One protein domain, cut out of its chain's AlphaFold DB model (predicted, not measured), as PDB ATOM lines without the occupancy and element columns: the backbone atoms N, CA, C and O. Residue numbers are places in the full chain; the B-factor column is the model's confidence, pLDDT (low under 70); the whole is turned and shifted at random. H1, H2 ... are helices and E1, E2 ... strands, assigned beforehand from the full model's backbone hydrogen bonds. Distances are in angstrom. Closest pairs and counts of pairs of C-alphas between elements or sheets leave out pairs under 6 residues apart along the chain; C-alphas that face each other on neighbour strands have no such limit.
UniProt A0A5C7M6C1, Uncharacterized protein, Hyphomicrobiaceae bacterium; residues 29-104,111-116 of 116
ATOM      1  N   GLU A  29     -88.232 339.843 798.164       92.00
ATOM      2  CA  GLU A  29     -87.060 339.357 797.449       92.00
ATOM      3  C   GLU A  29     -85.876 340.282 797.736       92.00
ATOM      4  O   GLU A  29     -86.003 341.510 797.707       92.00
ATOM      5  N   VAL A  30     -84.711 339.700 798.018       94.31
ATOM      6  CA  VAL A  30     -83.455 340.454 798.098       94.31
ATOM      7  C   VAL A  30     -82.868 340.509 796.695       94.31
ATOM      8  O   VAL A  30     -82.530 339.476 796.126       94.31
ATOM      9  N   LEU A  31     -82.771 341.714 796.139       95.00
ATOM     10  CA  LEU A  31     -82.270 341.940 794.785       95.00
ATOM     11  C   LEU A  31     -80.747 342.084 794.760       95.00
ATOM     12  O   LEU A  31     -80.085 341.557 793.875       95.00
ATOM     13  N   GLU A  32     -80.199 342.821 795.728       96.19
ATOM     14  CA  GLU A  32     -78.770 343.127 795.823       96.19
ATOM     15  C   GLU A  32     -78.353 343.153 797.299       96.19
ATOM     16  O   GLU A  32     -79.121 343.599 798.158       96.19
ATOM     17  N   VAL A  33     -77.138 342.685 797.598       97.19
ATOM     18  CA  VAL A  33     -76.570 342.690 798.950       97.19
ATOM     19  C   VAL A  33     -75.069 342.957 798.907       97.19
ATOM     20  O   VAL A  33     -74.349 342.344 798.123       97.19
ATOM     21  N   VAL A  34     -74.595 343.865 799.762       97.62
ATOM     22  CA  VAL A  34     -73.173 344.198 799.903       97.62
ATOM     23  C   VAL A  34     -72.813 344.305 801.389       97.62
ATOM     24  O   VAL A  34     -73.396 345.131 802.099       97.62
ATOM     25  N   PRO A  35     -71.862 343.495 801.892       97.38
ATOM     26  CA  PRO A  35     -71.308 343.692 803.225       97.38
ATOM     27  C   PRO A  35     -70.341 344.885 803.234       97.38
ATOM     28  O   PRO A  35     -69.467 345.002 802.377       97.38
ATOM     29  N   VAL A  36     -70.482 345.755 804.232       97.00
ATOM     30  CA  VAL A  36     -69.619 346.917 804.483       97.00
ATOM     31  C   VAL A  36     -69.290 346.933 805.978       97.00
ATOM     32  O   VAL A  36     -69.989 347.538 806.793       97.00
ATOM     33  N   GLY A  37     -68.242 346.206 806.361       94.19
ATOM     34  CA  GLY A  37     -67.855 346.039 807.762       94.19
ATOM     35  C   GLY A  37     -68.876 345.270 808.567       94.19
ATOM     36  O   GLY A  37     -69.233 344.148 808.224       94.19
ATOM     37  N   LYS A  38     -69.358 345.893 809.645       94.69
ATOM     38  CA  LYS A  38     -70.453 345.353 810.460       94.69
ATOM     39  C   LYS A  38     -71.840 345.581 809.852       94.69
ATOM     40  O   LYS A  38     -72.833 345.106 810.402       94.69
ATOM     41  N   TRP A  39     -71.918 346.352 808.771       96.75
ATOM     42  CA  TRP A  39     -73.163 346.672 808.095       96.75
ATOM     43  C   TRP A  39     -73.401 345.725 806.924       96.75
ATOM     44  O   TRP A  39     -72.484 345.382 806.180       96.75
ATOM     45  N   LEU A  40     -74.662 345.375 806.715       96.94
ATOM     46  CA  LEU A  40     -75.145 344.722 805.512       96.94
ATOM     47  C   LEU A  40     -76.091 345.690 804.802       96.94
ATOM     48  O   LEU A  40     -77.125 346.076 805.356       96.94
ATOM     49  N   VAL A  41     -75.716 346.106 803.594       97.94
ATOM     50  CA  VAL A  41     -76.540 346.957 802.731       97.94
ATOM     51  C   VAL A  41     -77.327 346.053 801.798       97.94
ATOM     52  O   VAL A  41     -76.746 345.203 801.127       97.94
ATOM     53  N   MET A  42     -78.648 346.208 801.766       97.69
ATOM     54  CA  MET A  42     -79.532 345.338 800.995       97.69
ATOM     55  C   MET A  42     -80.582 346.126 800.241       97.69
ATOM     56  O   MET A  42     -81.248 346.981 800.818       97.69
ATOM     57  N   LYS A  43     -80.806 345.761 798.984       96.69
ATOM     58  CA  LYS A  43     -81.937 346.227 798.190       96.69
ATOM     59  C   LYS A  43     -83.016 345.159 798.211       96.69
ATOM     60  O   LYS A  43     -82.803 344.046 797.737       96.69
ATOM     61  N   VAL A  44     -84.164 345.501 798.777       94.62
ATOM     62  CA  VAL A  44     -85.269 344.575 799.027       94.62
ATOM     63  C   VAL A  44     -86.499 345.033 798.255       94.62
ATOM     64  O   VAL A  44     -86.886 346.200 798.332       94.62
ATOM     65  N   GLN A  45     -87.108 344.112 797.516       91.50
ATOM     66  CA  GLN A  45     -88.394 344.274 796.849       91.50
ATOM     67  C   GLN A  45     -89.472 343.591 797.687       91.50
ATOM     68  O   GLN A  45     -89.416 342.386 797.897       91.50
ATOM     69  N   TYR A  46     -90.480 344.335 798.125       89.06
ATOM     70  CA  TYR A  46     -91.648 343.782 798.804       89.06
ATOM     71  C   TYR A  46     -92.722 343.432 797.776       89.06
ATOM     72  O   TYR A  46     -93.130 344.280 796.981       89.06
ATOM     73  N   LEU A  47     -93.162 342.174 797.766       82.94
ATOM     74  CA  LEU A  47     -94.071 341.628 796.750       82.94
ATOM     75  C   LEU A  47     -95.548 341.934 797.040       82.94
ATOM     76  O   LEU A  47     -96.401 341.769 796.173       82.94
ATOM     77  N   SER A  48     -95.871 342.387 798.254       71.31
ATOM     78  CA  SER A  48     -97.243 342.710 798.666       71.31
ATOM     79  C   SER A  48     -97.733 344.089 798.209       71.31
ATOM     80  O   SER A  48     -98.922 344.372 798.321       71.31
ATOM     81  N   CYS A  49     -96.850 344.958 797.709       63.09
ATOM     82  CA  CYS A  49     -97.198 346.304 797.252       63.09
ATOM     83  C   CYS A  49     -97.401 346.322 795.730       63.09
ATOM     84  O   CYS A  49     -96.531 346.768 794.985       63.09
ATOM     85  N   THR A  50     -98.556 345.852 795.256       56.03
ATOM     86  CA  THR A  50     -98.883 345.785 793.816       56.03
ATOM     87  C   THR A  50     -99.276 347.135 793.197       56.03
ATOM     88  O   THR A  50     -99.203 347.280 791.981       56.03
ATOM     89  N   GLY A  51     -99.644 348.138 794.006       53.09
ATOM     90  CA  GLY A  51    -100.032 349.484 793.546       53.09
ATOM     91  C   GLY A  51     -98.946 350.567 793.635       53.09
ATOM     92  O   GLY A  51     -99.132 351.654 793.095       53.09
ATOM     93  N   CYS A  52     -97.809 350.289 794.282       52.28
ATOM     94  CA  CYS A  52     -96.757 351.279 794.540       52.28
ATOM     95  C   CYS A  52     -95.431 350.851 793.898       52.28
ATOM     96  O   CYS A  52     -94.497 350.445 794.590       52.28
ATOM     97  N   SER A  53     -95.320 350.948 792.572       51.00
ATOM     98  CA  SER A  53     -94.112 350.563 791.816       51.00
ATOM     99  C   SER A  53     -92.826 351.255 792.299       51.00
ATOM    100  O   SER A  53     -91.752 350.658 792.238       51.00
ATOM    101  N   PHE A  54     -92.932 352.475 792.837       49.44
ATOM    102  CA  PHE A  54     -91.810 353.223 793.421       49.44
ATOM    103  C   PHE A  54     -91.576 352.937 794.913       49.44
ATOM    104  O   PHE A  54     -90.441 353.004 795.381       49.44
ATOM    105  N   GLU A  55     -92.608 352.588 795.688       58.94
ATOM    106  CA  GLU A  55     -92.441 352.353 797.131       58.94
ATOM    107  C   GLU A  55     -92.078 350.911 797.476       58.94
ATOM    108  O   GLU A  55     -91.567 350.664 798.569       58.94
ATOM    109  N   ALA A  56     -92.306 349.969 796.563       76.19
ATOM    110  CA  ALA A  56     -92.134 348.552 796.840       76.19
ATOM    111  C   ALA A  56     -90.656 348.126 796.959       76.19
ATOM    112  O   ALA A  56     -90.370 347.102 797.577       76.19
ATOM    113  N   LYS A  57     -89.709 348.919 796.437       90.50
ATOM    114  CA  LYS A  57     -88.264 348.720 796.646       90.50
ATOM    115  C   LYS A  57     -87.751 349.621 797.759       90.50
ATOM    116  O   LYS A  57     -88.038 350.820 797.778       90.50
ATOM    117  N   LYS A  58     -86.945 349.062 798.657       91.69
ATOM    118  CA  LYS A  58     -86.248 349.797 799.720       91.69
ATOM    119  C   LYS A  58     -84.802 349.347 799.795       91.69
ATOM    120  O   LYS A  58     -84.526 348.156 799.674       91.69
ATOM    121  N   VAL A  59     -83.899 350.287 800.052       96.81
ATOM    122  CA  VAL A  59     -82.534 349.957 800.458       96.81
ATOM    123  C   VAL A  59     -82.447 350.066 801.974       96.81
ATOM    124  O   VAL A  59     -82.851 351.072 802.558       96.81
ATOM    125  N   LEU A  60     -81.970 349.008 802.618       96.56
ATOM    126  CA  LEU A  60     -81.855 348.883 804.065       96.56
ATOM    127  C   LEU A  60     -80.391 348.704 804.444       96.56
ATOM    128  O   LEU A  60     -79.670 347.946 803.799       96.56
ATOM    129  N   VAL A  61     -79.978 349.363 805.524       96.88
ATOM    130  CA  VAL A  61     -78.680 349.127 806.160       96.88
ATOM    131  C   VAL A  61     -78.927 348.527 807.532       96.88
ATOM    132  O   VAL A  61     -79.545 349.167 808.385       96.88
ATOM    133  N   VAL A  62     -78.465 347.301 807.748       94.88
ATOM    134  CA  VAL A  62     -78.666 346.546 808.992       94.88
ATOM    135  C   VAL A  62     -77.329 346.121 809.594       94.88
ATOM    136  O   VAL A  62     -76.349 345.964 808.876       94.88
ATOM    137  N   GLU A  63     -77.266 345.946 810.914       93.88
ATOM    138  CA  GLU A  63     -76.083 345.393 811.592       93.88
ATOM    139  C   GLU A  63     -76.203 343.865 811.638       93.88
ATOM    140  O   GLU A  63     -76.918 343.324 812.482       93.88
ATOM    141  N   ALA A  64     -75.588 343.183 810.671       93.12
ATOM    142  CA  ALA A  64     -75.676 341.735 810.493       93.12
ATOM    143  C   ALA A  64     -74.583 341.221 809.548       93.12
ATOM    144  O   ALA A  64     -74.010 341.981 808.768       93.12
ATOM    145  N   THR A  65     -74.342 339.911 809.568       94.06
ATOM    146  CA  THR A  65     -73.491 339.246 808.577       94.06
ATOM    147  C   THR A  65     -74.305 338.734 807.388       94.06
ATOM    148  O   THR A  65     -75.520 338.537 807.474       94.06
ATOM    149  N   LEU A  66     -73.628 338.431 806.276       94.31
ATOM    150  CA  LEU A  66     -74.261 337.751 805.141       94.31
ATOM    151  C   LEU A  66     -74.802 336.361 805.534       94.31
ATOM    152  O   LEU A  66     -75.828 335.931 805.018       94.31
ATOM    153  N   GLN A  67     -74.143 335.674 806.476       93.69
ATOM    154  CA  GLN A  67     -74.594 334.376 806.979       93.69
ATOM    155  C   GLN A  67     -75.927 334.487 807.725       93.69
ATOM    156  O   GLN A  67     -76.794 333.634 807.536       93.69
ATOM    157  N   ASP A  68     -76.114 335.532 808.535       91.81
ATOM    158  CA  ASP A  68     -77.389 335.785 809.212       91.81
ATOM    159  C   ASP A  68     -78.518 335.967 808.191       91.81
ATOM    160  O   ASP A  68     -79.601 335.400 808.354       91.81
ATOM    161  N   ALA A  69     -78.233 336.687 807.098       92.38
ATOM    162  CA  ALA A  69     -79.205 337.007 806.059       92.38
ATOM    163  C   ALA A  69     -79.807 335.783 805.355       92.38
ATOM    164  O   ALA A  69     -80.989 335.791 805.014       92.38
ATOM    165  N   ILE A  70     -79.042 334.696 805.205       93.62
ATOM    166  CA  ILE A  70     -79.508 333.439 804.583       93.62
ATOM    167  C   ILE A  70     -80.691 332.828 805.356       93.62
ATOM    168  O   ILE A  70     -81.577 332.184 804.780       93.62
ATOM    169  N   TYR A  71     -80.721 333.024 806.675       92.62
ATOM    170  CA  TYR A  71     -81.748 332.453 807.541       92.62
ATOM    171  C   TYR A  71     -83.005 333.309 807.640       92.62
ATOM    172  O   TYR A  71     -84.018 332.831 808.166       92.62
ATOM    173  N   TRP A  72     -82.976 334.545 807.143       93.19
ATOM    174  CA  TRP A  72     -84.115 335.435 807.260       93.19
ATOM    175  C   TRP A  72     -85.300 334.939 806.436       93.19
ATOM    176  O   TRP A  72     -85.197 334.433 805.316       93.19
ATOM    177  N   ARG A  73     -86.460 335.038 807.068       91.75
ATOM    178  CA  ARG A  73     -87.791 334.786 806.515       91.75
ATOM    179  C   ARG A  73     -88.678 336.018 806.638       91.75
ATOM    180  O   ARG A  73     -89.761 336.025 806.075       91.75
ATOM    181  N   LYS A  74     -88.199 337.039 807.354       91.25
ATOM    182  CA  LYS A  74     -88.887 338.297 807.598       91.25
ATOM    183  C   LYS A  74     -87.893 339.451 807.573       91.25
ATOM    184  O   LYS A  74     -86.893 339.406 808.294       91.25
ATOM    185  N   ILE A  75     -88.184 340.478 806.780       91.38
ATOM    186  CA  ILE A  75     -87.447 341.744 806.753       91.38
ATOM    187  C   ILE A  75     -88.463 342.866 806.913       91.38
ATOM    188  O   ILE A  75     -89.319 343.054 806.059       91.38
ATOM    189  N   ASP A  76     -88.387 343.610 808.013       88.75
ATOM    190  CA  ASP A  76     -89.271 344.749 808.236       88.75
ATOM    191  C   ASP A  76     -88.561 346.062 807.878       88.75
ATOM    192  O   ASP A  76     -87.514 346.364 808.459       88.75
ATOM    193  N   PRO A  77     -89.097 346.872 806.945       88.38
ATOM    194  CA  PRO A  77     -88.465 348.125 806.559       88.38
ATOM    195  C   PRO A  77     -88.688 349.258 807.573       88.38
ATOM    196  O   PRO A  77     -88.192 350.363 807.346       88.38
ATOM    197  N   HIS A  78     -89.468 349.070 808.639       86.94
ATOM    198  CA  HIS A  78     -89.744 350.113 809.628       86.94
ATOM    199  C   HIS A  78     -88.661 350.183 810.703       86.94
ATOM    200  O   HIS A  78     -88.138 349.171 811.169       86.94
ATOM    201  N   PHE A  79     -88.372 351.401 811.163       85.50
ATOM    202  CA  PHE A  79     -87.551 351.603 812.349       85.50
ATOM    203  C   PHE A  79     -88.320 351.105 813.572       85.50
ATOM    204  O   PHE A  79     -89.298 351.718 813.995       85.50
ATOM    205  N   ARG A  80     -87.894 349.970 814.123       72.56
ATOM    206  CA  ARG A  80     -88.400 349.443 815.392       72.56
ATOM    207  C   ARG A  80     -87.406 349.733 816.506       72.56
ATOM    208  O   ARG A  80     -86.200 349.833 816.269       72.56
ATOM    209  N   GLU A  81     -87.914 349.848 817.728       64.00
ATOM    210  CA  GLU A  81     -87.061 349.926 818.909       64.00
ATOM    211  C   GLU A  81     -86.147 348.696 818.982       64.00
ATOM    212  O   GLU A  81     -86.551 347.584 818.643       64.00
ATOM    213  N   ARG A  82     -84.897 348.913 819.415       55.56
ATOM    214  CA  ARG A  82     -83.755 347.971 819.376       55.56
ATOM    215  C   ARG A  82     -83.955 346.645 820.123       55.56
ATOM    216  O   ARG A  82     -82.995 345.886 820.261       55.56
ATOM    217  N   ALA A  83     -85.143 346.366 820.644       49.12
ATOM    218  CA  ALA A  83     -85.448 345.172 821.407       49.12
ATOM    219  C   ALA A  83     -85.461 343.931 820.500       49.12
ATOM    220  O   ALA A  83     -86.520 343.432 820.149       49.12
ATOM    221  N   ARG A  84     -84.239 343.463 820.196       51.97
ATOM    222  CA  ARG A  84     -83.807 342.147 819.710       51.97
ATOM    223  C   ARG A  84     -84.490 341.689 818.418       51.97
ATOM    224  O   ARG A  84     -85.709 341.664 818.306       51.97
ATOM    225  N   SER A  85     -83.695 341.242 817.444       55.50
ATOM    226  CA  SER A  85     -84.226 340.347 816.412       55.50
ATOM    227  C   SER A  85     -85.071 339.282 817.120       55.50
ATOM    228  O   SER A  85     -84.600 338.643 818.067       55.50
ATOM    229  N   LYS A  86     -86.349 339.127 816.750       61.06
ATOM    230  CA  LYS A  86     -87.255 338.216 817.476       61.06
ATOM    231  C   LYS A  86     -86.899 336.738 817.256       61.06
ATOM    232  O   LYS A  86     -87.589 335.846 817.737       61.06
ATOM    233  N   GLY A  87     -85.804 336.467 816.548       70.56
ATOM    234  CA  GLY A  87     -85.180 335.167 816.371       70.56
ATOM    235  C   GLY A  87     -84.192 335.187 815.204       70.56
ATOM    236  O   GLY A  87     -84.113 336.159 814.460       70.56
ATOM    237  N   LYS A  88     -83.483 334.070 814.986       83.69
ATOM    238  CA  LYS A  88     -82.535 333.895 813.861       83.69
ATOM    239  C   LYS A  88     -83.171 334.050 812.466       83.69
ATOM    240  O   LYS A  88     -82.454 334.137 811.479       83.69
ATOM    241  N   LYS A  89     -84.506 334.039 812.379       90.38
ATOM    242  CA  LYS A  89     -85.276 334.121 811.128       90.38
ATOM    243  C   LYS A  89     -85.794 335.529 810.806       90.38
ATOM    244  O   LYS A  89     -86.397 335.699 809.754       90.38
ATOM    245  N   GLU A  90     -85.601 336.517 811.675       90.50
ATOM    246  CA  GLU A  90     -86.039 337.899 811.429       90.50
ATOM    247  C   GLU A  90     -84.821 338.817 811.365       90.50
ATOM    248  O   GLU A  90     -83.957 338.773 812.246       90.50
ATOM    249  N   ALA A  91     -84.762 339.644 810.321       91.44
ATOM    250  CA  ALA A  91     -83.732 340.661 810.202       91.44
ATOM    251  C   ALA A  91     -83.837 341.669 811.359       91.44
ATOM    252  O   ALA A  91     -84.942 341.995 811.806       91.44
ATOM    253  N   PRO A  92     -82.710 342.196 811.858       91.06
ATOM    254  CA  PRO A  92     -82.759 343.307 812.795       91.06
ATOM    255  C   PRO A  92     -83.378 344.542 812.122       91.06
ATOM    256  O   PRO A  92     -83.373 344.679 810.897       91.06
ATOM    257  N   GLY A  93     -83.891 345.467 812.935       90.31
ATOM    258  CA  GLY A  93     -84.409 346.734 812.421       90.31
ATOM    259  C   GLY A  93     -83.321 347.535 811.685       90.31
ATOM    260  O   GLY A  93     -82.159 347.514 812.107       90.31
ATOM    261  N   PRO A  94     -83.672 348.260 810.606       93.50
ATOM    262  CA  PRO A  94     -82.711 349.037 809.841       93.50
ATOM    263  C   PRO A  94     -82.097 350.148 810.690       93.50
ATOM    264  O   PRO A  94     -82.781 350.847 811.440       93.50
ATOM    265  N   ARG A  95     -80.790 350.349 810.537       94.25
ATOM    266  CA  ARG A  95     -80.084 351.510 811.078       94.25
ATOM    267  C   ARG A  95     -80.250 352.736 810.183       94.25
ATOM    268  O   ARG A  95     -80.296 353.850 810.700       94.25
ATOM    269  N   ALA A  96     -80.374 352.508 808.880       95.31
ATOM    270  CA  ALA A  96     -80.721 353.502 807.875       95.31
ATOM    271  C   ALA A  96     -81.588 352.862 806.779       95.31
ATOM    272  O   ALA A  96     -81.545 351.645 806.567       95.31
ATOM    273  N   ARG A  97     -82.389 353.687 806.100       95.19
ATOM    274  CA  ARG A  97     -83.283 353.280 805.013       95.19
ATOM    275  C   ARG A  97     -83.303 354.353 803.936       95.19
ATOM    276  O   ARG A  97     -83.470 355.524 804.264       95.19
ATOM    277  N   PHE A  98     -83.235 353.927 802.682       95.38
ATOM    278  CA  PHE A  98     -83.205 354.795 801.509       95.38
ATOM    279  C   PHE A  98     -84.236 354.340 800.459       95.38
ATOM    280  O   PHE A  98     -84.740 353.205 800.535       95.38
ATOM    281  N   PRO A  99     -84.590 355.212 799.496       93.56
ATOM    282  CA  PRO A  99     -85.345 354.820 798.309       93.56
ATOM    283  C   PRO A  99     -84.689 353.649 797.564       93.56
ATOM    284  O   PRO A  99     -83.484 353.430 797.645       93.56
ATOM    285  N   GLY A 100     -85.497 352.855 796.861       92.75
ATOM    286  CA  GLY A 100     -85.048 351.669 796.123       92.75
ATOM    287  C   GLY A 100     -84.411 351.941 794.755       92.75
ATOM    288  O   GLY A 100     -84.260 350.999 793.971       92.75
ATOM    289  N   ASP A 101     -84.122 353.200 794.440       92.94
ATOM    290  CA  ASP A 101     -83.527 353.650 793.183       92.94
ATOM    291  C   ASP A 101     -81.986 353.646 793.239       92.94
ATOM    292  O   ASP A 101     -81.372 353.155 794.189       92.94
ATOM    293  N   ALA A 102     -81.348 354.097 792.155       94.75
ATOM    294  CA  ALA A 102     -79.891 354.094 792.036       94.75
ATOM    295  C   ALA A 102     -79.218 355.092 792.994       94.75
ATOM    296  O   ALA A 102     -78.147 354.791 793.515       94.75
ATOM    297  N   GLU A 103     -79.844 356.245 793.238       96.44
ATOM    298  CA  GLU A 103     -79.335 357.268 794.156       96.44
ATOM    299  C   GLU A 103     -79.393 356.760 795.599       96.44
ATOM    300  O   GLU A 103     -78.362 356.689 796.264       96.44
ATOM    301  N   GLY A 104     -80.546 356.239 796.031       96.56
ATOM    302  CA  GLY A 104     -80.705 355.648 797.358       96.56
ATOM    303  C   GLY A 104     -79.775 354.458 797.617       96.56
ATOM    304  O   GLY A 104     -79.354 354.235 798.753       96.56
ATOM    305  N   TRP A 111     -73.215 355.997 803.254       97.81
ATOM    306  CA  TRP A 111     -73.605 356.015 804.658       97.81
ATOM    307  C   TRP A 111     -72.913 354.888 805.426       97.81
ATOM    308  O   TRP A 111     -72.290 355.156 806.454       97.81
ATOM    309  N   ALA A 112     -72.958 353.654 804.912       97.12
ATOM    310  CA  ALA A 112     -72.349 352.495 805.561       97.12
ATOM    311  C   ALA A 112     -70.825 352.635 805.677       97.12
ATOM    312  O   ALA A 112     -70.278 352.375 806.745       97.12
ATOM    313  N   GLN A 113     -70.154 353.120 804.628       96.81
ATOM    314  CA  GLN A 113     -68.714 353.401 804.637       96.81
ATOM    315  C   GLN A 113     -68.345 354.483 805.661       96.81
ATOM    316  O   GLN A 113     -67.368 354.334 806.388       96.81
ATOM    317  N   SER A 114     -69.151 355.544 805.783       96.12
ATOM    318  CA  SER A 114     -68.910 356.636 806.743       96.12
ATOM    319  C   SER A 114     -69.109 356.237 808.214       96.12
ATOM    320  O   SER A 114     -68.733 356.987 809.117       96.12
ATOM    321  N   LYS A 115     -69.764 355.095 808.462       88.50
ATOM    322  CA  LYS A 115     -70.106 354.565 809.793       88.50
ATOM    323  C   LYS A 115     -69.444 353.212 810.077       88.50
ATOM    324  O   LYS A 115     -69.848 352.555 811.044       88.50
ATOM    325  N   HIS A 116     -68.530 352.773 809.214       58.62
ATOM    326  CA  HIS A 116     -67.769 351.535 809.358       58.62
ATOM    327  C   HIS A 116     -66.716 351.662 810.466       58.62
ATOM    328  O   HIS A 116     -66.175 352.771 810.656       58.62
TER     329      HIS A 116
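AT A GLANCE: This is residues 29 to 104 and 111 to 116 of the 116 residues of an uncharacterized protein of Hyphomicrobiaceae bacterium (UniProt A0A5C7M6C1). A strongly twisted sheet of four antiparallel strands has the long loop of residues 71 to 95 folded back over one face, and two very short helices, H1 and H2, only graze it. Gly 51, in the loop between E2 and E3, and His 116 mark the far ends of the domain. The printed part has 82 residues, with elements in the order E1 E2 E3 H1 E4 H2; the sheet's order is E1 - E2 - E3 - E4. The class is mixed, helices and strands, although under half of the residues are in named elements. The whole is compact and rounded, with a radius of gyration of the C-alphas of 12.3 A and spans of 32 by 28 by 23 A.

HOW THE PARTS SIT: E2, residues 39 to 46, and E3, residues 57 to 63, are the inner strands and form a hairpin, antiparallel at 152 degrees, with N 42 and O 60 2.9 A apart. E1, residues 29 to 36, is an edge strand and forms a hairpin with E2, at 168 degrees, with N 31 and O 43 2.8 A apart. E1, E2 and E3 make a meander, each strand the antiparallel neighbour of the one before. E4, residues 96 to 99, is the other edge strand, antiparallel to E3 at 165 degrees, with N 98 and O 59 2.9 A apart. E1 and E4 are apart. H1, residues 66 to 70, only grazes the sheet with its residues 66 to 69; the closest C-alphas of E1 and H1 are those of Pro 35 and Leu 66, 6.9 A apart. H2, residues 111 to 114, only grazes the sheet with its residues 111 to 113; its closest C-alpha to E1 is that of Ala 112, 6.3 A from that of Val 36. H1 and H2 are apart. In H1 every O i to N i+4 pair is within hydrogen-bond range; H2 is too short for such a pair, and its one O i to N i+3 pair is within range.

IN THESE COORDINATES: E1 begins at C-alpha 29, (-87.060, 339.357, 797.449), runs 20.3 A and bends by 56 degrees at residue 32. E2 is 20.9 A long and E3 19.6 A. E4 is 10.7 A long, H1 6.8 A and H2 5.2 A. H2 ends at C-alpha 114, (-68.910, 356.636, 806.743).

THE WHOLE: The C-alphas of Gly 51 and His 116, the two farthest apart, are 36.0 A from each other. Residues 105 to 110 are not printed, and C-alphas 104 and 111 are 10.2 A apart across the cut. The link from H1 to E4, 25 residues, is long. Mean pLDDT of the printed part is 86.0; residues 49 to 55, residues 81 to 86 and residue 116 are under 70.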